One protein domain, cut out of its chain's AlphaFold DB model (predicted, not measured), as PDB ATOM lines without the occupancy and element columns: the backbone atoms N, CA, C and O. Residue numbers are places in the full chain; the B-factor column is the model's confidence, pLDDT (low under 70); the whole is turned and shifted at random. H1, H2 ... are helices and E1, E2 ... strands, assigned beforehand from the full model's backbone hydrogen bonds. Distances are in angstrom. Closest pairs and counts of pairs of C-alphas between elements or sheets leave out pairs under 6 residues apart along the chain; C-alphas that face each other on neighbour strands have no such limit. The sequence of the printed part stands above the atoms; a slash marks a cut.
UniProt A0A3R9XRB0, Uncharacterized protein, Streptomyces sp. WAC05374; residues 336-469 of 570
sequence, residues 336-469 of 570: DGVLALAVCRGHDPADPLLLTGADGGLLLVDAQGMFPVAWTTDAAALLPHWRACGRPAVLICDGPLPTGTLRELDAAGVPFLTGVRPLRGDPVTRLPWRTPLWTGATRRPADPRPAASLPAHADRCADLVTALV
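This is residues 336 to 469 of the 570 residues of an uncharacterized protein of Streptomyces sp. WAC05374 (UniProt A0A3R9XRB0). One strongly twisted sheet of seven strands runs the length of the domain, with H2 and H3 over one face and the long H5 over the other, in three layers. H1 packs beside edge strand E3, and toward the other end the sheet curls round H3. The 134 printed residues include five named helices and seven named strands, in chain order H1 E1 E2 E3 H2 E4 H3 E5 E6 E7 H4 H5; the class is mixed. The sheet, order E3 E2 E1 E4 E5 E7 E6, is mixed too. The whole is compact, radius of gyration of the C-alphas 13.5 A, spanning 38 by 29 by 26 A.

Start with H1, residues 336 to 346, at the sheet's level. Next comes a meander, each strand the antiparallel neighbour of the one before: E1, 353 to 358, E2, 361 to 366, and E3, 372 to 376, two hairpins. Look for N 363 and O 356, 2.9 A, and N 376 and O 362, 2.9 A. H1 comes closest to E3 at the C-alphas of Ala 340 and Val 373, 5.0 A. H2, 380 to 388, touches H1 at a steep tilt of 38 degrees, closest C-alphas Cys 344 and Ala 388, 5.7 A. E4, 394 to 396, is parallel to E1, with N 355 and O 395 at 2.9 A; E3, H2, E4 form a split strand-helix-strand unit, two strands running the same way with others between, its crossover right-handed. H3, 405 to 411, stands between E4 and its parallel neighbour E5, 416 to 418, in a strand-helix-strand unit, two parallel neighbour strands with a helix between them along the chain, its crossover right-handed; N 417 and O 394 are 2.9 A apart. E6, 428 to 430, and E7, 438 to 440, are a hairpin, N 429 and O 439 at 2.8 A; E7 is antiparallel to E5, N 438 and O 418 at 2.9 A. H4, 449 to 452, only grazes the sheet. H5, 454 to 469, is 9.1 A over the sheet, closest to E1 at the C-alphas of Ala 358 and Val 465, 6.4 A. Every O i to N i+4 pair is within hydrogen-bond range in H1, H3 and H5, 3 of 5 in H2; H4 is too short for one.

Find C-alpha 336 at (-24.684, -17.531, -1.573); H1 runs 15.6 A from there. E1 spans 15.4 A, E2 17.0 A and H2 13.9 A. H5 runs 21.0 A to C-alpha 469 at (-11.363, -8.695, -1.295).

The C-alphas farthest apart, Val 338 and Arg 434, are 40.2 A apart. The printed part has no cut and no long link; no printed residue is under 70 in pLDDT.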
ATOM      1  N   ASP A 336     -25.190 -17.868  -2.907       98.06
ATOM      2  CA  ASP A 336     -24.684 -17.531  -1.573       98.06
ATOM      3  C   ASP A 336     -25.423 -18.322  -0.483       98.06
ATOM      4  O   ASP A 336     -24.802 -18.829   0.450       98.06
ATOM      5  N   GLY A 337     -26.739 -18.499  -0.628       97.12
ATOM      6  CA  GLY A 337     -27.561 -19.298   0.273       97.12
ATOM      7  C   GLY A 337     -27.212 -20.789   0.251       97.12
ATOM      8  O   GLY A 337     -27.047 -21.384   1.316       97.12
ATOM      9  N   VAL A 338     -27.031 -21.399  -0.927       96.75
ATOM     10  CA  VAL A 338     -26.588 -22.806  -1.050       96.75
ATOM     11  C   VAL A 338     -25.217 -23.006  -0.399       96.75
ATOM     12  O   VAL A 338     -25.017 -23.966   0.351       96.75
ATOM     13  N   LEU A 339     -24.287 -22.077  -0.633       97.38
ATOM     14  CA  LEU A 339     -22.974 -22.070   0.009       97.38
ATOM     15  C   LEU A 339     -23.100 -21.970   1.531       97.38
ATOM     16  O   LEU A 339     -22.526 -22.791   2.250       97.38
ATOM     17  N   ALA A 340     -23.879 -21.007   2.022       97.25
ATOM     18  CA  ALA A 340     -24.091 -20.792   3.445       97.25
ATOM     19  C   ALA A 340     -24.690 -22.034   4.113       97.25
ATOM     20  O   ALA A 340     -24.168 -22.494   5.123       97.25
ATOM     21  N   LEU A 341     -25.736 -22.629   3.533       95.31
ATOM     22  CA  LEU A 341     -26.347 -23.862   4.041       95.31
ATOM     23  C   LEU A 341     -25.345 -25.009   4.098       95.31
ATOM     24  O   LEU A 341     -25.337 -25.779   5.062       95.31
ATOM     25  N   ALA A 342     -24.468 -25.110   3.095       94.06
ATOM     26  CA  ALA A 342     -23.387 -26.070   3.131       94.06
ATOM     27  C   ALA A 342     -22.520 -25.840   4.376       94.06
ATOM     28  O   ALA A 342     -22.396 -26.767   5.178       94.06
ATOM     29  N   VAL A 343     -21.962 -24.644   4.553       96.12
ATOM     30  CA  VAL A 343     -21.051 -24.333   5.667       96.12
ATOM     31  C   VAL A 343     -21.738 -24.484   7.025       96.12
ATOM     32  O   VAL A 343     -21.206 -25.170   7.894       96.12
ATOM     33  N   CYS A 344     -22.953 -23.955   7.188       94.62
ATOM     34  CA  CYS A 344     -23.748 -24.071   8.414       94.62
ATOM     35  C   CYS A 344     -23.951 -25.532   8.842       94.62
ATOM     36  O   CYS A 344     -23.880 -25.841  10.026       94.62
ATOM     37  N   ARG A 345     -24.157 -26.452   7.887       90.56
ATOM     38  CA  ARG A 345     -24.311 -27.892   8.165       90.56
ATOM     39  C   ARG A 345     -23.021 -28.541   8.680       90.56
ATOM     40  O   ARG A 345     -23.083 -29.570   9.345       90.56
ATOM     41  N   GLY A 346     -21.864 -28.006   8.288       90.88
ATOM     42  CA  GLY A 346     -20.547 -28.513   8.677       90.88
ATOM     43  C   GLY A 346     -19.982 -27.885   9.952       90.88
ATOM     44  O   GLY A 346     -19.051 -28.448  10.517       90.88
ATOM     45  N   HIS A 347     -20.528 -26.751  10.388       94.44
ATOM     46  CA  HIS A 347     -20.037 -25.988  11.530       94.44
ATOM     47  C   HIS A 347     -20.389 -26.655  12.871       94.44
ATOM     48  O   HIS A 347     -21.514 -27.122  13.066       94.44
ATOM     49  N   ASP A 348     -19.435 -26.668  13.806       92.75
ATOM     50  CA  ASP A 348     -19.667 -27.058  15.198       92.75
ATOM     51  C   ASP A 348     -20.117 -25.826  16.006       92.75
ATOM     52  O   ASP A 348     -19.320 -24.906  16.181       92.75
ATOM     53  N   PRO A 349     -21.347 -25.790  16.561       92.12
ATOM     54  CA  PRO A 349     -21.829 -24.651  17.347       92.12
ATOM     55  C   PRO A 349     -21.011 -24.345  18.615       92.12
ATOM     56  O   PRO A 349     -21.240 -23.313  19.255       92.12
ATOM     57  N   ALA A 350     -20.124 -25.254  19.040       90.69
ATOM     58  CA  ALA A 350     -19.180 -25.008  20.126       90.69
ATOM     59  C   ALA A 350     -18.007 -24.109  19.702       90.69
ATOM     60  O   ALA A 350     -17.433 -23.423  20.556       90.69
ATOM     61  N   ASP A 351     -17.670 -24.099  18.414       93.19
ATOM     62  CA  ASP A 351     -16.636 -23.247  17.852       93.19
ATOM     63  C   ASP A 351     -17.203 -21.858  17.517       93.19
ATOM     64  O   ASP A 351     -18.363 -21.712  17.127       93.19
ATOM     65  N   PRO A 352     -16.417 -20.786  17.702       96.19
ATOM     66  CA  PRO A 352     -16.897 -19.448  17.412       96.19
ATOM     67  C   PRO A 352     -16.995 -19.187  15.905       96.19
ATOM     68  O   PRO A 352     -16.224 -19.716  15.105       96.19
ATOM     69  N   LEU A 353     -17.871 -18.257  15.534       98.00
ATOM     70  CA  LEU A 353     -17.789 -17.575  14.243       98.00
ATOM     71  C   LEU A 353     -16.943 -16.313  14.377       98.00
ATOM     72  O   LEU A 353     -16.913 -15.678  15.429       98.00
ATOM     73  N   LEU A 354     -16.284 -15.927  13.296       98.00
ATOM     74  CA  LEU A 354     -15.518 -14.700  13.174       98.00
ATOM     75  C   LEU A 354     -16.328 -13.678  12.383       98.00
ATOM     76  O   LEU A 354     -16.940 -14.021  11.372       98.00
ATOM     77  N   LEU A 355     -16.312 -12.425  12.823       97.94
ATOM     78  CA  LEU A 355     -16.953 -11.311  12.136       97.94
ATOM     79  C   LEU A 355     -15.929 -10.212  11.872       97.94
ATOM     80  O   LEU A 355     -15.276  -9.744  12.802       97.94
ATOM     81  N   THR A 356     -15.816  -9.773  10.622       97.00
ATOM     82  CA  THR A 356     -14.946  -8.657  10.235       97.00
ATOM     83  C   THR A 356     -15.617  -7.753   9.203       97.00
ATOM     84  O   THR A 356     -16.577  -8.154   8.545       97.00
ATOM     85  N   GLY A 357     -15.119  -6.525   9.062       95.56
ATOM     86  CA  GLY A 357     -15.535  -5.611   8.000       95.56
ATOM     87  C   GLY A 357     -14.842  -5.941   6.676       95.56
ATOM     88  O   GLY A 357     -13.635  -6.184   6.657       95.56
ATOM     89  N   ALA A 358     -15.583  -5.926   5.568       94.25
ATOM     90  CA  ALA A 358     -15.056  -6.182   4.227       94.25
ATOM     91  C   ALA A 358     -15.809  -5.350   3.174       94.25
ATOM     92  O   ALA A 358     -17.022  -5.493   3.033       94.25
ATOM     93  N   ASP A 359     -15.086  -4.481   2.455       90.19
ATOM     94  CA  ASP A 359     -15.600  -3.574   1.405       90.19
ATOM     95  C   ASP A 359     -16.915  -2.854   1.776       90.19
ATOM     96  O   ASP A 359     -17.910  -2.888   1.057       90.19
ATOM     97  N   GLY A 360     -16.952  -2.256   2.971       87.75
ATOM     98  CA  GLY A 360     -18.135  -1.553   3.482       87.75
ATOM     99  C   GLY A 360     -19.264  -2.451   4.004       87.75
ATOM    100  O   GLY A 360     -20.248  -1.923   4.514       87.75
ATOM    101  N   GLY A 361     -19.120  -3.776   3.926       93.94
ATOM    102  CA  GLY A 361     -20.026  -4.763   4.514       93.94
ATOM    103  C   GLY A 361     -19.397  -5.565   5.656       93.94
ATOM    104  O   GLY A 361     -18.345  -5.217   6.198       93.94
ATOM    105  N   LEU A 362     -20.050  -6.668   6.010       96.75
ATOM    106  CA  LEU A 362     -19.664  -7.604   7.058       96.75
ATOM    107  C   LEU A 362     -19.452  -9.003   6.482       96.75
ATOM    108  O   LEU A 362     -20.344  -9.549   5.835       96.75
ATOM    109  N   LEU A 363     -18.297  -9.598   6.773       97.88
ATOM    110  CA  LEU A 363     -17.953 -10.970   6.414       97.88
ATOM    111  C   LEU A 363     -17.998 -11.854   7.667       97.88
ATOM    112  O   LEU A 363     -17.268 -11.614   8.633       97.88
ATOM    113  N   LEU A 364     -18.849 -12.879   7.632       98.38
ATOM    114  CA  LEU A 364     -18.990 -13.900   8.668       98.38
ATOM    115  C   LEU A 364     -18.264 -15.174   8.227       98.38
ATOM    116  O   LEU A 364     -18.506 -15.675   7.129       98.38
ATOM    117  N   VAL A 365     -17.389 -15.702   9.079       98.25
ATOM    118  CA  VAL A 365     -16.476 -16.807   8.747       98.25
ATOM    119  C   VAL A 365     -16.460 -17.841   9.871       98.25
ATOM    120  O   VAL A 365     -16.499 -17.490  11.045       98.25
ATOM    121  N   ASP A 366     -16.372 -19.119   9.533       97.25
ATOM    122  CA  ASP A 366     -16.068 -20.193  10.479       97.25
ATOM    123  C   ASP A 366     -14.599 -20.140  10.939       97.25
ATOM    124  O   ASP A 366     -13.675 -20.089  10.122       97.25
ATOM    125  N   ALA A 367     -14.359 -20.184  12.251       95.12
ATOM    126  CA  ALA A 367     -13.023 -20.001  12.815       95.12
ATOM    127  C   ALA A 367     -12.050 -21.169  12.563       95.12
ATOM    128  O   ALA A 367     -10.827 -20.967  12.622       95.12
ATOM    129  N   GLN A 368     -12.565 -22.377  12.316       90.31
ATOM    130  CA  GLN A 368     -11.775 -23.606  12.275       90.31
ATOM    131  C   GLN A 368     -10.990 -23.728  10.965       90.31
ATOM    132  O   GLN A 368      -9.805 -24.067  10.983       90.31
ATOM    133  N   GLY A 369     -11.638 -23.419   9.840       93.56
ATOM    134  CA  GLY A 369     -11.033 -23.512   8.508       93.56
ATOM    135  C   GLY A 369     -11.035 -22.225   7.691       93.56
ATOM    136  O   GLY A 369     -10.637 -22.267   6.532       93.56
ATOM    137  N   MET A 370     -11.485 -21.107   8.270       97.00
ATOM    138  CA  MET A 370     -11.773 -19.863   7.546       97.00
ATOM    139  C   MET A 370     -12.808 -20.036   6.424       97.00
ATOM    140  O   MET A 370     -12.757 -19.348   5.403       97.00
ATOM    141  N   PHE A 371     -13.778 -20.939   6.618       97.75
ATOM    142  CA  PHE A 371     -14.862 -21.128   5.658       97.75
ATOM    143  C   PHE A 371     -15.815 -19.928   5.703       97.75
ATOM    144  O   PHE A 371     -16.366 -19.630   6.765       97.75
ATOM    145  N   PRO A 372     -16.039 -19.226   4.585       97.94
ATOM    146  CA  PRO A 372     -16.947 -18.091   4.576       97.94
ATOM    147  C   PRO A 372     -18.395 -18.570   4.728       97.94
ATOM    148  O   PRO A 372     -18.830 -19.472   4.020       97.94
ATOM    149  N   VAL A 373     -19.147 -17.959   5.641       97.88
ATOM    150  CA  VAL A 373     -20.566 -18.272   5.871       97.88
ATOM    151  C   VAL A 373     -21.457 -17.319   5.083       97.88
ATOM    152  O   VAL A 373     -22.399 -17.756   4.429       97.88
ATOM    153  N   ALA A 374     -21.184 -16.014   5.168       97.56
ATOM    154  CA  ALA A 374     -21.990 -14.976   4.534       97.56
ATOM    155  C   ALA A 374     -21.207 -13.669   4.396       97.56
ATOM    156  O   ALA A 374     -20.332 -13.380   5.214       97.56
ATOM    157  N   TRP A 375     -21.577 -12.855   3.407       97.38
ATOM    158  CA  TRP A 375     -21.117 -11.475   3.285       97.38
ATOM    159  C   TRP A 375     -22.299 -10.546   3.020       97.38
ATOM    160  O   TRP A 375     -22.891 -10.565   1.942       97.38
ATOM    161  N   THR A 376     -22.642  -9.734   4.016       94.88
ATOM    162  CA  THR A 376     -23.828  -8.868   4.007       94.88
ATOM    163  C   THR A 376     -23.453  -7.398   4.163       94.88
ATOM    164  O   THR A 376     -22.307  -7.057   4.445       94.88
ATOM    165  N   THR A 377     -24.416  -6.503   3.965       90.62
ATOM    166  CA  THR A 377     -24.241  -5.053   4.141       90.62
ATOM    167  C   THR A 377     -24.378  -4.598   5.593       90.62
ATOM    168  O   THR A 377     -23.777  -3.601   5.983       90.62
ATOM    169  N   ASP A 378     -25.145  -5.330   6.398       91.56
ATOM    170  CA  ASP A 378     -25.489  -4.989   7.780       91.56
ATOM    171  C   ASP A 378     -25.580  -6.241   8.665       91.56
ATOM    172  O   ASP A 378     -25.521  -7.382   8.184       91.56
ATOM    173  N   ALA A 379     -25.672  -6.029   9.982       93.94
ATOM    174  CA  ALA A 379     -25.637  -7.118  10.949       93.94
ATOM    175  C   ALA A 379     -26.976  -7.859  11.046       93.94
ATOM    176  O   ALA A 379     -26.988  -9.050  11.370       93.94
ATOM    177  N   ALA A 380     -28.098  -7.199  10.745       92.56
ATOM    178  CA  ALA A 380     -29.415  -7.832  10.738       92.56
ATOM    179  C   ALA A 380     -29.488  -8.963   9.699       92.56
ATOM    180  O   ALA A 380     -29.978 -10.056  10.008       92.56
ATOM    181  N   ALA A 381     -28.918  -8.742   8.513       92.38
ATOM    182  CA  ALA A 381     -28.822  -9.737   7.451       92.38
ATOM    183  C   ALA A 381     -27.957 -10.960   7.822       92.38
ATOM    184  O   ALA A 381     -28.139 -12.029   7.247       92.38
ATOM    185  N   LEU A 382     -27.066 -10.869   8.820       94.75
ATOM    186  CA  LEU A 382     -26.272 -12.016   9.297       94.75
ATOM    187  C   LEU A 382     -27.047 -12.952  10.226       94.75
ATOM    188  O   LEU A 382     -26.659 -14.108  10.410       94.75
ATOM    189  N   LEU A 383     -28.124 -12.475  10.855       94.38
ATOM    190  CA  LEU A 383     -28.824 -13.227  11.899       94.38
ATOM    191  C   LEU A 383     -29.397 -14.566  11.413       94.38
ATOM    192  O   LEU A 383     -29.308 -15.535  12.176       94.38
ATOM    193  N   PRO A 384     -29.975 -14.678  10.201       93.44
ATOM    194  CA  PRO A 384     -30.385 -15.968   9.652       93.44
ATOM    195  C   PRO A 384     -29.216 -16.960   9.549       93.44
ATOM    196  O   PRO A 384     -29.346 -18.094  10.014       93.44
ATOM    197  N   HIS A 385     -28.054 -16.518   9.061       95.56
ATOM    198  CA  HIS A 385     -26.847 -17.345   8.949       95.56
ATOM    199  C   HIS A 385     -26.321 -17.787  10.322       95.56
ATOM    200  O   HIS A 385     -26.094 -18.970  10.556       95.56
ATOM    201  N   TRP A 386     -26.222 -16.863  11.282       96.12
ATOM    202  CA  TRP A 386     -25.810 -17.173  12.656       96.12
ATOM    203  C   TRP A 386     -26.734 -18.198  13.336       96.12
ATOM    204  O   TRP A 386     -26.275 -19.092  14.052       96.12
ATOM    205  N   ARG A 387     -28.050 -18.102  13.106       95.25
ATOM    206  CA  ARG A 387     -29.022 -19.082  13.616       95.25
ATOM    207  C   ARG A 387     -28.854 -20.444  12.950       95.25
ATOM    208  O   ARG A 387     -28.956 -21.445  13.656       95.25
ATOM    209  N   ALA A 388     -28.588 -20.478  11.645       93.00
ATOM    210  CA  ALA A 388     -28.334 -21.710  10.904       93.00
ATOM    211  C   ALA A 388     -27.056 -22.425  11.384       93.00
ATOM    212  O   ALA A 388     -27.041 -23.650  11.437       93.00
ATOM    213  N   CYS A 389     -26.048 -21.681  11.850       95.44
ATOM    214  CA  CYS A 389     -24.864 -22.221  12.532       95.44
ATOM    215  C   CYS A 389     -25.121 -22.691  13.982       95.44
ATOM    216  O   CYS A 389     -24.188 -23.036  14.692       95.44
ATOM    217  N   GLY A 390     -26.359 -22.673  14.487       94.81
ATOM    218  CA  GLY A 390     -26.653 -23.123  15.855       94.81
ATOM    219  C   GLY A 390     -26.415 -22.076  16.949       94.81
ATOM    220  O   GLY A 390     -26.400 -22.424  18.128       94.81
ATOM    221  N   ARG A 391     -26.322 -20.789  16.584       95.12
ATOM    222  CA  ARG A 391     -26.139 -19.644  17.499       95.12
ATOM    223  C   ARG A 391     -24.831 -19.661  18.322       95.12
ATOM    224  O   ARG A 391     -24.887 -19.430  19.535       95.12
ATOM    225  N   PRO A 392     -23.666 -19.880  17.689       94.75
ATOM    226  CA  PRO A 392     -22.367 -19.869  18.361       94.75
ATOM    227  C   PRO A 392     -22.003 -18.473  18.887       94.75
ATOM    228  O   PRO A 392     -22.647 -17.466  18.564       94.75
ATOM    229  N   ALA A 393     -20.940 -18.406  19.690       94.62
ATOM    230  CA  ALA A 393     -20.313 -17.135  20.038       94.62
ATOM    231  C   ALA A 393     -19.670 -16.485  18.802       94.62
ATOM    232  O   ALA A 393     -19.132 -17.178  17.941       94.62
ATOM    233  N   VAL A 394     -19.699 -15.155  18.731       96.81
ATOM    234  CA  VAL A 394     -19.088 -14.384  17.641       96.81
ATOM    235  C   VAL A 394     -17.857 -13.636  18.146       96.81
ATOM    236  O   VAL A 394     -17.930 -12.821  19.064       96.81
ATOM    237  N   LEU A 395     -16.710 -13.900  17.538       96.75
ATOM    238  CA  LEU A 395     -15.471 -13.165  17.732       96.75
ATOM    239  C   LEU A 395     -15.391 -12.056  16.685       96.75
ATOM    240  O   LEU A 395     -15.283 -12.321  15.493       96.75
ATOM    241  N   ILE A 396     -15.458 -10.806  17.127       96.38
ATOM    242  CA  ILE A 396     -15.391  -9.650  16.234       96.38
ATOM    243  C   ILE A 396     -13.926  -9.246  16.092       96.38
ATOM    244  O   ILE A 396     -13.320  -8.745  17.048       96.38
ATOM    245  N   CYS A 397     -13.387  -9.500  14.904       94.75
ATOM    246  CA  CYS A 397     -12.027  -9.191  14.495       94.75
ATOM    247  C   CYS A 397     -11.845  -7.688  14.245       94.75
ATOM    248  O   CYS A 397     -12.810  -6.948  14.032       94.75
ATOM    249  N   ASP A 398     -10.589  -7.247  14.240       85.25
ATOM    250  CA  ASP A 398     -10.249  -5.865  13.923       85.25
ATOM    251  C   ASP A 398     -10.517  -5.579  12.434       85.25
ATOM    252  O   ASP A 398     -10.015  -6.267  11.546       85.25
ATOM    253  N   GLY A 399     -11.336  -4.564  12.158       80.81
ATOM    254  CA  GLY A 399     -11.709  -4.152  10.806       80.81
ATOM    255  C   GLY A 399     -12.689  -2.972  10.818       80.81
ATOM    256  O   GLY A 399     -13.276  -2.671  11.862       80.81
ATOM    257  N   PRO A 400     -12.871  -2.265   9.688       87.06
ATOM    258  CA  PRO A 400     -13.836  -1.175   9.593       87.06
ATOM    259  C   PRO A 400     -15.264  -1.739   9.609       87.06
ATOM    260  O   PRO A 400     -15.815  -2.102   8.573       87.06
ATOM    261  N   LEU A 401     -15.860  -1.838  10.798       90.31
ATOM    262  CA  LEU A 401     -17.243  -2.287  10.960       90.31
ATOM    263  C   LEU A 401     -18.222  -1.177  10.536       90.31
ATOM    264  O   LEU A 401     -18.008  -0.016  10.906       90.31
ATOM    265  N   PRO A 402     -19.330  -1.504   9.845       91.00
ATOM    266  CA  PRO A 402     -20.428  -0.569   9.641       91.00
ATOM    267  C   PRO A 402     -20.934   0.015  10.965       91.00
ATOM    268  O   PRO A 402     -20.975  -0.655  12.006       91.00
ATOM    269  N   THR A 403     -21.338   1.285  10.933       88.56
ATOM    270  CA  THR A 403     -21.842   1.982  12.125       88.56
ATOM    271  C   THR A 403     -23.083   1.274  12.661       88.56
ATOM    272  O   THR A 403     -24.003   0.995  11.907       88.56
ATOM    273  N   GLY A 404     -23.139   1.021  13.971       90.06
ATOM    274  CA  GLY A 404     -24.294   0.374  14.603       90.06
ATOM    275  C   GLY A 404     -24.219  -1.152  14.676       90.06
ATOM    276  O   GLY A 404     -24.999  -1.727  15.431       90.06
ATOM    277  N   THR A 405     -23.231  -1.791  14.033       93.50
ATOM    278  CA  THR A 405     -23.037  -3.256  14.052       93.50
ATOM    279  C   THR A 405     -23.125  -3.844  15.466       93.50
ATOM    280  O   THR A 405     -23.908  -4.757  15.713       93.50
ATOM    281  N   LEU A 406     -22.378  -3.297  16.436       93.62
ATOM    282  CA  LEU A 406     -22.384  -3.809  17.817       93.62
ATOM    283  C   LEU A 406     -23.749  -3.663  18.502       93.62
ATOM    284  O   LEU A 406     -24.140  -4.525  19.288       93.62
ATOM    285  N   ARG A 407     -24.486  -2.589  18.197       92.62
ATOM    286  CA  ARG A 407     -25.829  -2.348  18.738       92.62
ATOM    287  C   ARG A 407     -26.837  -3.340  18.175       92.62
ATOM    288  O   ARG A 407     -27.657  -3.846  18.931       92.62
ATOM    289  N   GLU A 408     -26.776  -3.611  16.877       93.50
ATOM    290  CA  GLU A 408     -27.661  -4.566  16.209       93.50
ATOM    291  C   GLU A 408     -27.423  -5.995  16.698       93.50
ATOM    292  O   GLU A 408     -28.380  -6.696  17.026       93.50
ATOM    293  N   LEU A 409     -26.157  -6.408  16.833       94.25
ATOM    294  CA  LEU A 409     -25.802  -7.719  17.383       94.25
ATOM    295  C   LEU A 409     -26.281  -7.882  18.830       94.25
ATOM    296  O   LEU A 409     -26.870  -8.911  19.168       94.25
ATOM    297  N   ASP A 410     -26.072  -6.869  19.674       93.88
ATOM    298  CA  ASP A 410     -26.526  -6.884  21.067       93.88
ATOM    299  C   ASP A 410     -28.063  -6.914  21.158       93.88
ATOM    300  O   ASP A 410     -28.622  -7.767  21.848       93.88
ATOM    301  N   ALA A 411     -28.763  -6.081  20.377       93.31
ATOM    302  CA  ALA A 411     -30.228  -6.069  20.308       93.31
ATOM    303  C   ALA A 411     -30.808  -7.407  19.813       93.31
ATOM    304  O   ALA A 411     -31.852  -7.854  20.294       93.31
ATOM    305  N   ALA A 412     -30.115  -8.080  18.893       93.06
ATOM    306  CA  ALA A 412     -30.464  -9.415  18.419       93.06
ATOM    307  C   ALA A 412     -30.098 -10.538  19.411       93.06
ATOM    308  O   ALA A 412     -30.469 -11.699  19.203       93.06
ATOM    309  N   GLY A 413     -29.396 -10.211  20.500       93.38
ATOM    310  CA  GLY A 413     -28.967 -11.150  21.530       93.38
ATOM    311  C   GLY A 413     -27.842 -12.083  21.085       93.38
ATOM    312  O   GLY A 413     -27.757 -13.199  21.606       93.38
ATOM    313  N   VAL A 414     -27.014 -11.655  20.128       94.56
ATOM    314  CA  VAL A 414     -25.844 -12.405  19.661       94.56
ATOM    315  C   VAL A 414     -24.747 -12.333  20.732       94.56
ATOM    316  O   VAL A 414     -24.317 -11.236  21.090       94.56
ATOM    317  N   PRO A 415     -24.265 -13.468  21.268       94.25
ATOM    318  CA  PRO A 415     -23.156 -13.462  22.210       94.25
ATOM    319  C   PRO A 415     -21.860 -13.162  21.457       94.25
ATOM    320  O   PRO A 415     -21.401 -13.993  20.677       94.25
ATOM    321  N   PHE A 416     -21.256 -11.996  21.694       95.25
ATOM    322  CA  PHE A 416     -20.004 -11.623  21.036       95.25
ATOM    323  C   PHE A 416     -18.897 -11.194  21.999       95.25
ATOM    324  O   PHE A 416     -19.149 -10.743  23.123       95.25
ATOM    325  N   LEU A 417     -17.661 -11.320  21.522       95.25
ATOM    326  CA  LEU A 417     -16.445 -10.800  22.136       95.25
ATOM    327  C   LEU A 417     -15.690  -9.964  21.112       95.25
ATOM    328  O   LEU A 417     -15.584 -10.351  19.951       95.25
ATOM    329  N   THR A 418     -15.131  -8.840  21.541       94.00
ATOM    330  CA  THR A 418     -14.336  -7.991  20.655       94.00
ATOM    331  C   THR A 418     -13.173  -7.345  21.386       94.00
ATOM    332  O   THR A 418     -13.294  -7.013  22.568       94.00
ATOM    333  N   GLY A 419     -12.053  -7.188  20.678       90.62
ATOM    334  CA  GLY A 419     -10.940  -6.307  21.040       90.62
ATOM    335  C   GLY A 419     -11.046  -4.920  20.390       90.62
ATOM    336  O   GLY A 419     -10.239  -4.038  20.689       90.62
ATOM    337  N   VAL A 420     -12.058  -4.700  19.544       87.06
ATOM    338  CA  VAL A 420     -12.314  -3.409  18.906       87.06
ATOM    339  C   VAL A 420     -12.803  -2.430  19.961       87.06
ATOM    340  O   VAL A 420     -13.709  -2.715  20.749       87.06
ATOM    341  N   ARG A 421     -12.200  -1.240  19.976       87.31
ATOM    342  CA  ARG A 421     -12.578  -0.196  20.922       87.31
ATOM    343  C   ARG A 421     -14.005   0.291  20.618       87.31
ATOM    344  O   ARG A 421     -14.230   0.790  19.517       87.31
ATOM    345  N   PRO A 422     -14.934   0.239  21.585       88.19
ATOM    346  CA  PRO A 422     -16.307   0.676  21.362       88.19
ATOM    347  C   PRO A 422     -16.414   2.175  21.083       88.19
ATOM    348  O   PRO A 422     -15.659   2.982  21.639       88.19
ATOM    349  N   LEU A 423     -17.404   2.545  20.277       88.62
ATOM    350  CA  LEU A 423     -17.810   3.920  20.038       88.62
ATOM    351  C   LEU A 423     -18.769   4.407  21.135       88.62
ATOM    352  O   LEU A 423     -19.309   3.649  21.946       88.62
ATOM    353  N   ARG A 424     -18.991   5.726  21.182       87.44
ATOM    354  CA  ARG A 424     -19.963   6.317  22.110       87.44
ATOM    355  C   ARG A 424     -21.364   5.789  21.785       87.44
ATOM    356  O   ARG A 424     -21.857   5.998  20.683       87.44
ATOM    357  N   GLY A 425     -22.031   5.206  22.781       86.00
ATOM    358  CA  GLY A 425     -23.394   4.685  22.637       86.00
ATOM    359  C   GLY A 425     -23.473   3.244  22.130       86.00
ATOM    360  O   GLY A 425     -24.572   2.794  21.801       86.00
ATOM    361  N   ASP A 426     -22.345   2.530  22.065       90.81
ATOM    362  CA  ASP A 426     -22.352   1.079  21.886       90.81
ATOM    363  C   ASP A 426     -22.764   0.386  23.196       90.81
ATOM    364  O   ASP A 426     -22.220   0.711  24.259       90.81
ATOM    365  N   PRO A 427     -23.717  -0.564  23.154       92.38
ATOM    366  CA  PRO A 427     -24.218  -1.254  24.339       92.38
ATOM    367  C   PRO A 427     -23.271  -2.391  24.744       92.38
ATOM    368  O   PRO A 427     -23.607  -3.567  24.652       92.38
ATOM    369  N   VAL A 428     -22.056  -2.051  25.178       93.50
ATOM    370  CA  VAL A 428     -21.027  -3.038  25.531       93.50
ATOM    371  C   VAL A 428     -20.458  -2.829  26.924       93.50
ATOM    372  O   VAL A 428     -20.304  -1.708  27.407       93.50
ATOM    373  N   THR A 429     -20.097  -3.939  27.559       93.25
ATOM    374  CA  THR A 429     -19.466  -3.971  28.877       93.25
ATOM    375  C   THR A 429     -18.052  -4.526  28.762       93.25
ATOM    376  O   THR A 429     -17.791  -5.471  28.017       93.25
ATOM    377  N   ARG A 430     -17.116  -3.933  29.506       92.62
ATOM    378  CA  ARG A 430     -15.731  -4.404  29.565       92.62
ATOM    379  C   ARG A 430     -15.635  -5.667  30.419       92.62
ATOM    380  O   ARG A 430     -16.103  -5.680  31.555       92.62
ATOM    381  N   LEU A 431     -14.965  -6.690  29.900       90.38
ATOM    382  CA  LEU A 431     -14.664  -7.914  30.633       90.38
ATOM    383  C   LEU A 431     -13.370  -7.776  31.455       90.38
ATOM    384  O   LEU A 431     -12.438  -7.081  31.034       90.38
ATOM    385  N   PRO A 432     -13.276  -8.446  32.620       87.06
ATOM    386  CA  PRO A 432     -12.052  -8.514  33.409       87.06
ATOM    387  C   PRO A 432     -11.047  -9.463  32.735       87.06
ATOM    388  O   PRO A 432     -10.901 -10.622  33.116       87.06
ATOM    389  N   TRP A 433     -10.374  -8.970  31.697       87.31
ATOM    390  CA  TRP A 433      -9.404  -9.715  30.894       87.31
ATOM    391  C   TRP A 433      -8.030  -9.034  30.885       87.31
ATOM    392  O   TRP A 433      -7.900  -7.864  31.253       87.31
ATOM    393  N   ARG A 434      -6.985  -9.775  30.485       87.06
ATOM    394  CA  ARG A 434      -5.589  -9.286  30.486       87.06
ATOM    395  C   ARG A 434      -5.396  -8.087  29.555       87.06
ATOM    396  O   ARG A 434      -4.634  -7.179  29.867       87.06
ATOM    397  N   THR A 435      -6.105  -8.092  28.434       85.44
ATOM    398  CA  THR A 435      -6.198  -6.991  27.472       85.44
ATOM    399  C   THR A 435      -7.613  -6.408  27.481       85.44
ATOM    400  O   THR A 435      -8.543  -7.073  27.943       85.44
ATOM    401  N   PRO A 436      -7.807  -5.158  27.019       89.56
ATOM    402  CA  PRO A 436      -9.144  -4.613  26.821       89.56
ATOM    403  C   PRO A 436      -9.982  -5.545  25.932       89.56
ATOM    404  O   PRO A 436      -9.626  -5.800  24.788       89.56
ATOM    405  N   LEU A 437     -11.061  -6.078  26.503       93.31
ATOM    406  CA  LEU A 437     -11.991  -6.995  25.857       93.31
ATOM    407  C   LEU A 437     -13.408  -6.570  26.237       93.31
ATOM    408  O   LEU A 437     -13.668  -6.244  27.402       93.31
ATOM    409  N   TRP A 438     -14.314  -6.579  25.269       94.12
ATOM    410  CA  TRP A 438     -15.696  -6.141  25.438       94.12
ATOM    411  C   TRP A 438     -16.675  -7.226  24.994       94.12
ATOM    412  O   TRP A 438     -16.356  -8.063  24.151       94.12
ATOM    413  N   THR A 439     -17.873  -7.205  25.574       94.88
ATOM    414  CA  THR A 439     -19.002  -8.082  25.231       94.88
ATOM    415  C   THR A 439     -20.312  -7.292  25.287       94.88
ATOM    416  O   THR A 439     -20.337  -6.198  25.861       94.88
ATOM    417  N   GLY A 440     -21.386  -7.823  24.702       92.69
ATOM    418  CA  GLY A 440     -22.717  -7.208  24.734       92.69
ATOM    419  C   GLY A 440     -23.237  -6.965  26.158       92.69
ATOM    420  O   GLY A 440     -22.945  -7.730  27.080       92.69
ATOM    421  N   ALA A 441     -23.971  -5.869  26.358       86.88
ATOM    422  CA  ALA A 441     -24.462  -5.432  27.665       86.88
ATOM    423  C   ALA A 441     -25.853  -5.979  28.024       86.88
ATOM    424  O   ALA A 441     -26.186  -6.041  29.207       86.88
ATOM    425  N   THR A 442     -26.681  -6.357  27.045       76.81
ATOM    426  CA  THR A 442     -28.093  -6.711  27.303       76.81
ATOM    427  C   THR A 442     -28.309  -8.159  27.744       76.81
ATOM    428  O   THR A 442     -29.404  -8.511  28.190       76.81
ATOM    429  N   ARG A 443     -27.286  -9.017  27.660       74.62
ATOM    430  CA  ARG A 443     -27.390 -10.449  27.983       74.62
ATOM    431  C   ARG A 443     -26.262 -10.962  28.869       74.62
ATOM    432  O   ARG A 443     -25.327 -10.251  29.222       74.62
ATOM    433  N   ARG A 444     -26.385 -12.243  29.246       75.19
ATOM    434  CA  ARG A 444     -25.321 -12.997  29.915       75.19
ATOM    435  C   ARG A 444     -24.017 -12.818  29.117       75.19
ATOM    436  O   ARG A 444     -24.050 -13.056  27.909       75.19
ATOM    437  N   PRO A 445     -22.904 -12.451  29.778       76.25
ATOM    438  CA  PRO A 445     -21.615 -12.297  29.120       76.25
ATOM    439  C   PRO A 445     -21.259 -13.538  28.305       76.25
ATOM    440  O   PRO A 445     -21.477 -14.661  28.777       76.25
ATOM    441  N   ALA A 446     -20.702 -13.335  27.110       81.25
ATOM    442  CA  ALA A 446     -20.138 -14.432  26.338       81.25
ATOM    443  C   ALA A 446     -19.035 -15.135  27.151       81.25
ATOM    444  O   ALA A 446     -18.337 -14.507  27.954       81.25
ATOM    445  N   ASP A 447     -18.894 -16.446  26.963       86.25
ATOM    446  CA  ASP A 447     -17.800 -17.210  27.562       86.25
ATOM    447  C   ASP A 447     -16.463 -16.616  27.099       86.25
ATOM    448  O   ASP A 447     -16.237 -16.583  25.896       86.25
ATOM    449  N   PRO A 448     -15.575 -16.145  27.993       86.31
ATOM    450  CA  PRO A 448     -14.338 -15.487  27.591       86.31
ATOM    451  C   PRO A 448     -13.259 -16.455  27.082       86.31
ATOM    452  O   PRO A 448     -12.248 -15.990  26.563       86.31
ATOM    453  N   ARG A 449     -13.423 -17.782  27.218       88.19
ATOM    454  CA  ARG A 449     -12.408 -18.770  26.791       88.19
ATOM    455  C   ARG A 449     -11.950 -18.601  25.328       88.19
ATOM    456  O   ARG A 449     -10.736 -18.621  25.115       88.19
ATOM    457  N   PRO A 450     -12.836 -18.356  24.342       89.00
ATOM    458  CA  PRO A 450     -12.437 -18.139  22.951       89.00
ATOM    459  C   PRO A 450     -11.657 -16.831  22.717       89.00
ATOM    460  O   PRO A 450     -11.011 -16.683  21.687       89.00
ATOM    461  N   ALA A 451     -11.636 -15.883  23.666       88.81
ATOM    462  CA  ALA A 451     -10.888 -14.630  23.507       88.81
ATOM    463  C   ALA A 451      -9.369 -14.837  23.383       88.81
ATOM    464  O   ALA A 451      -8.669 -13.958  22.884       88.81
ATOM    465  N   ALA A 452      -8.844 -15.976  23.848       91.25
ATOM    466  CA  ALA A 452      -7.419 -16.280  23.762       91.25
ATOM    467  C   ALA A 452      -6.935 -16.476  22.315       91.25
ATOM    468  O   ALA A 452      -5.783 -16.161  22.024       91.25
ATOM    469  N   SER A 453      -7.796 -16.964  21.414       91.25
ATOM    470  CA  SER A 453      -7.461 -17.165  20.000       91.25
ATOM    471  C   SER A 453      -7.785 -15.955  19.119       91.25
ATOM    472  O   SER A 453      -7.362 -15.923  17.964       91.25
ATOM    473  N   LEU A 454      -8.488 -14.945  19.652       92.69
ATOM    474  CA  LEU A 454      -8.952 -13.777  18.894       92.69
ATOM    475  C   LEU A 454      -7.839 -13.076  18.090       92.69
ATOM    476  O   LEU A 454      -8.083 -12.843  16.911       92.69
ATOM    477  N   PRO A 455      -6.631 -12.791  18.625       92.88
ATOM    478  CA  PRO A 455      -5.585 -12.129  17.837       92.88
ATOM    479  C   PRO A 455      -5.179 -12.926  16.588       92.88
ATOM    480  O   PRO A 455      -5.178 -12.391  15.487       92.88
ATOM    481  N   ALA A 456      -4.944 -14.235  16.730       93.62
ATOM    482  CA  ALA A 456      -4.564 -15.093  15.607       93.62
ATOM    483  C   ALA A 456      -5.701 -15.285  14.586       93.62
ATOM    484  O   ALA A 456      -5.454 -15.521  13.403       93.62
ATOM    485  N   HIS A 457      -6.962 -15.221  15.024       95.06
ATOM    486  CA  HIS A 457      -8.105 -15.192  14.111       95.06
ATOM    487  C   HIS A 457      -8.221 -13.852  13.384       95.06
ATOM    488  O   HIS A 457      -8.481 -13.852  12.184       95.06
ATOM    489  N   ALA A 458      -8.000 -12.737  14.083       94.31
ATOM    490  CA  ALA A 458      -8.059 -11.401  13.506       94.31
ATOM    491  C   ALA A 458      -7.007 -11.216  12.407       94.31
ATOM    492  O   ALA A 458      -7.374 -10.793  11.315       94.31
ATOM    493  N   ASP A 459      -5.759 -11.631  12.651       95.38
ATOM    494  CA  ASP A 459      -4.677 -11.561  11.659       95.38
ATOM    495  C   ASP A 459      -5.033 -12.355  10.393       95.38
ATOM    496  O   ASP A 459      -5.059 -11.814   9.291       95.38
ATOM    497  N   ARG A 460      -5.433 -13.625  10.551       95.88
ATOM    498  CA  ARG A 460      -5.822 -14.477   9.416       95.88
ATOM    499  C   ARG A 460      -7.054 -13.948   8.667       95.88
ATOM    500  O   ARG A 460      -7.122 -14.066   7.447       95.88
ATOM    501  N   CYS A 461      -8.035 -13.369   9.365       96.06
ATOM    502  CA  CYS A 461      -9.179 -12.719   8.720       96.06
ATOM    503  C   CYS A 461      -8.761 -11.471   7.938       96.06
ATOM    504  O   CYS A 461      -9.252 -11.265   6.830       96.06
ATOM    505  N   ALA A 462      -7.873 -10.646   8.496       96.31
ATOM    506  CA  ALA A 462      -7.364  -9.454   7.830       96.31
ATOM    507  C   ALA A 462      -6.571  -9.818   6.568       96.31
ATOM    508  O   ALA A 462      -6.788  -9.213   5.517       96.31
ATOM    509  N   ASP A 463      -5.728 -10.850   6.639       97.38
ATOM    510  CA  ASP A 463      -5.004 -11.378   5.483       97.38
ATOM    511  C   ASP A 463      -5.975 -11.901   4.416       97.38
ATOM    512  O   ASP A 463      -5.831 -11.576   3.235       97.38
ATOM    513  N   LEU A 464      -7.005 -12.661   4.815       97.50
ATOM    514  CA  LEU A 464      -8.024 -13.187   3.899       97.50
ATOM    515  C   LEU A 464      -8.763 -12.064   3.163       97.50
ATOM    516  O   LEU A 464      -8.897 -12.110   1.938       97.50
ATOM    517  N   VAL A 465      -9.232 -11.055   3.904       97.00
ATOM    518  CA  VAL A 465      -9.906  -9.879   3.335       97.00
ATOM    519  C   VAL A 465      -8.948  -9.125   2.416       97.00
ATOM    520  O   VAL A 465      -9.318  -8.779   1.300       97.00
ATOM    521  N   THR A 466      -7.697  -8.923   2.814       96.69
ATOM    522  CA  THR A 466      -6.714  -8.219   1.981       96.69
ATOM    523  C   THR A 466      -6.483  -8.961   0.662       96.69
ATOM    524  O   THR A 466      -6.692  -8.399  -0.415       96.69
ATOM    525  N   ALA A 467      -6.144 -10.248   0.731       97.62
ATOM    526  CA  ALA A 467      -5.784 -11.044  -0.435       97.62
ATOM    527  C   ALA A 467      -6.961 -11.278  -1.390       97.62
ATOM    528  O   ALA A 467      -6.789 -11.198  -2.611       97.62
ATOM    529  N   LEU A 468      -8.145 -11.598  -0.862       97.25
ATOM    530  CA  LEU A 468      -9.289 -11.932  -1.703       97.25
ATOM    531  C   LEU A 468     -10.164 -10.720  -1.995       97.25
ATOM    532  O   LEU A 468     -10.562 -10.575  -3.135       97.25
ATOM    533  N   VAL A 469     -10.448  -9.826  -1.051       94.94
ATOM    534  CA  VAL A 469     -11.363  -8.695  -1.295       94.94
ATOM    535  C   VAL A 469     -10.651  -7.523  -1.962       94.94
ATOM    536  O   VAL A 469     -11.119  -7.022  -2.982       94.94
TER     537      VAL A 469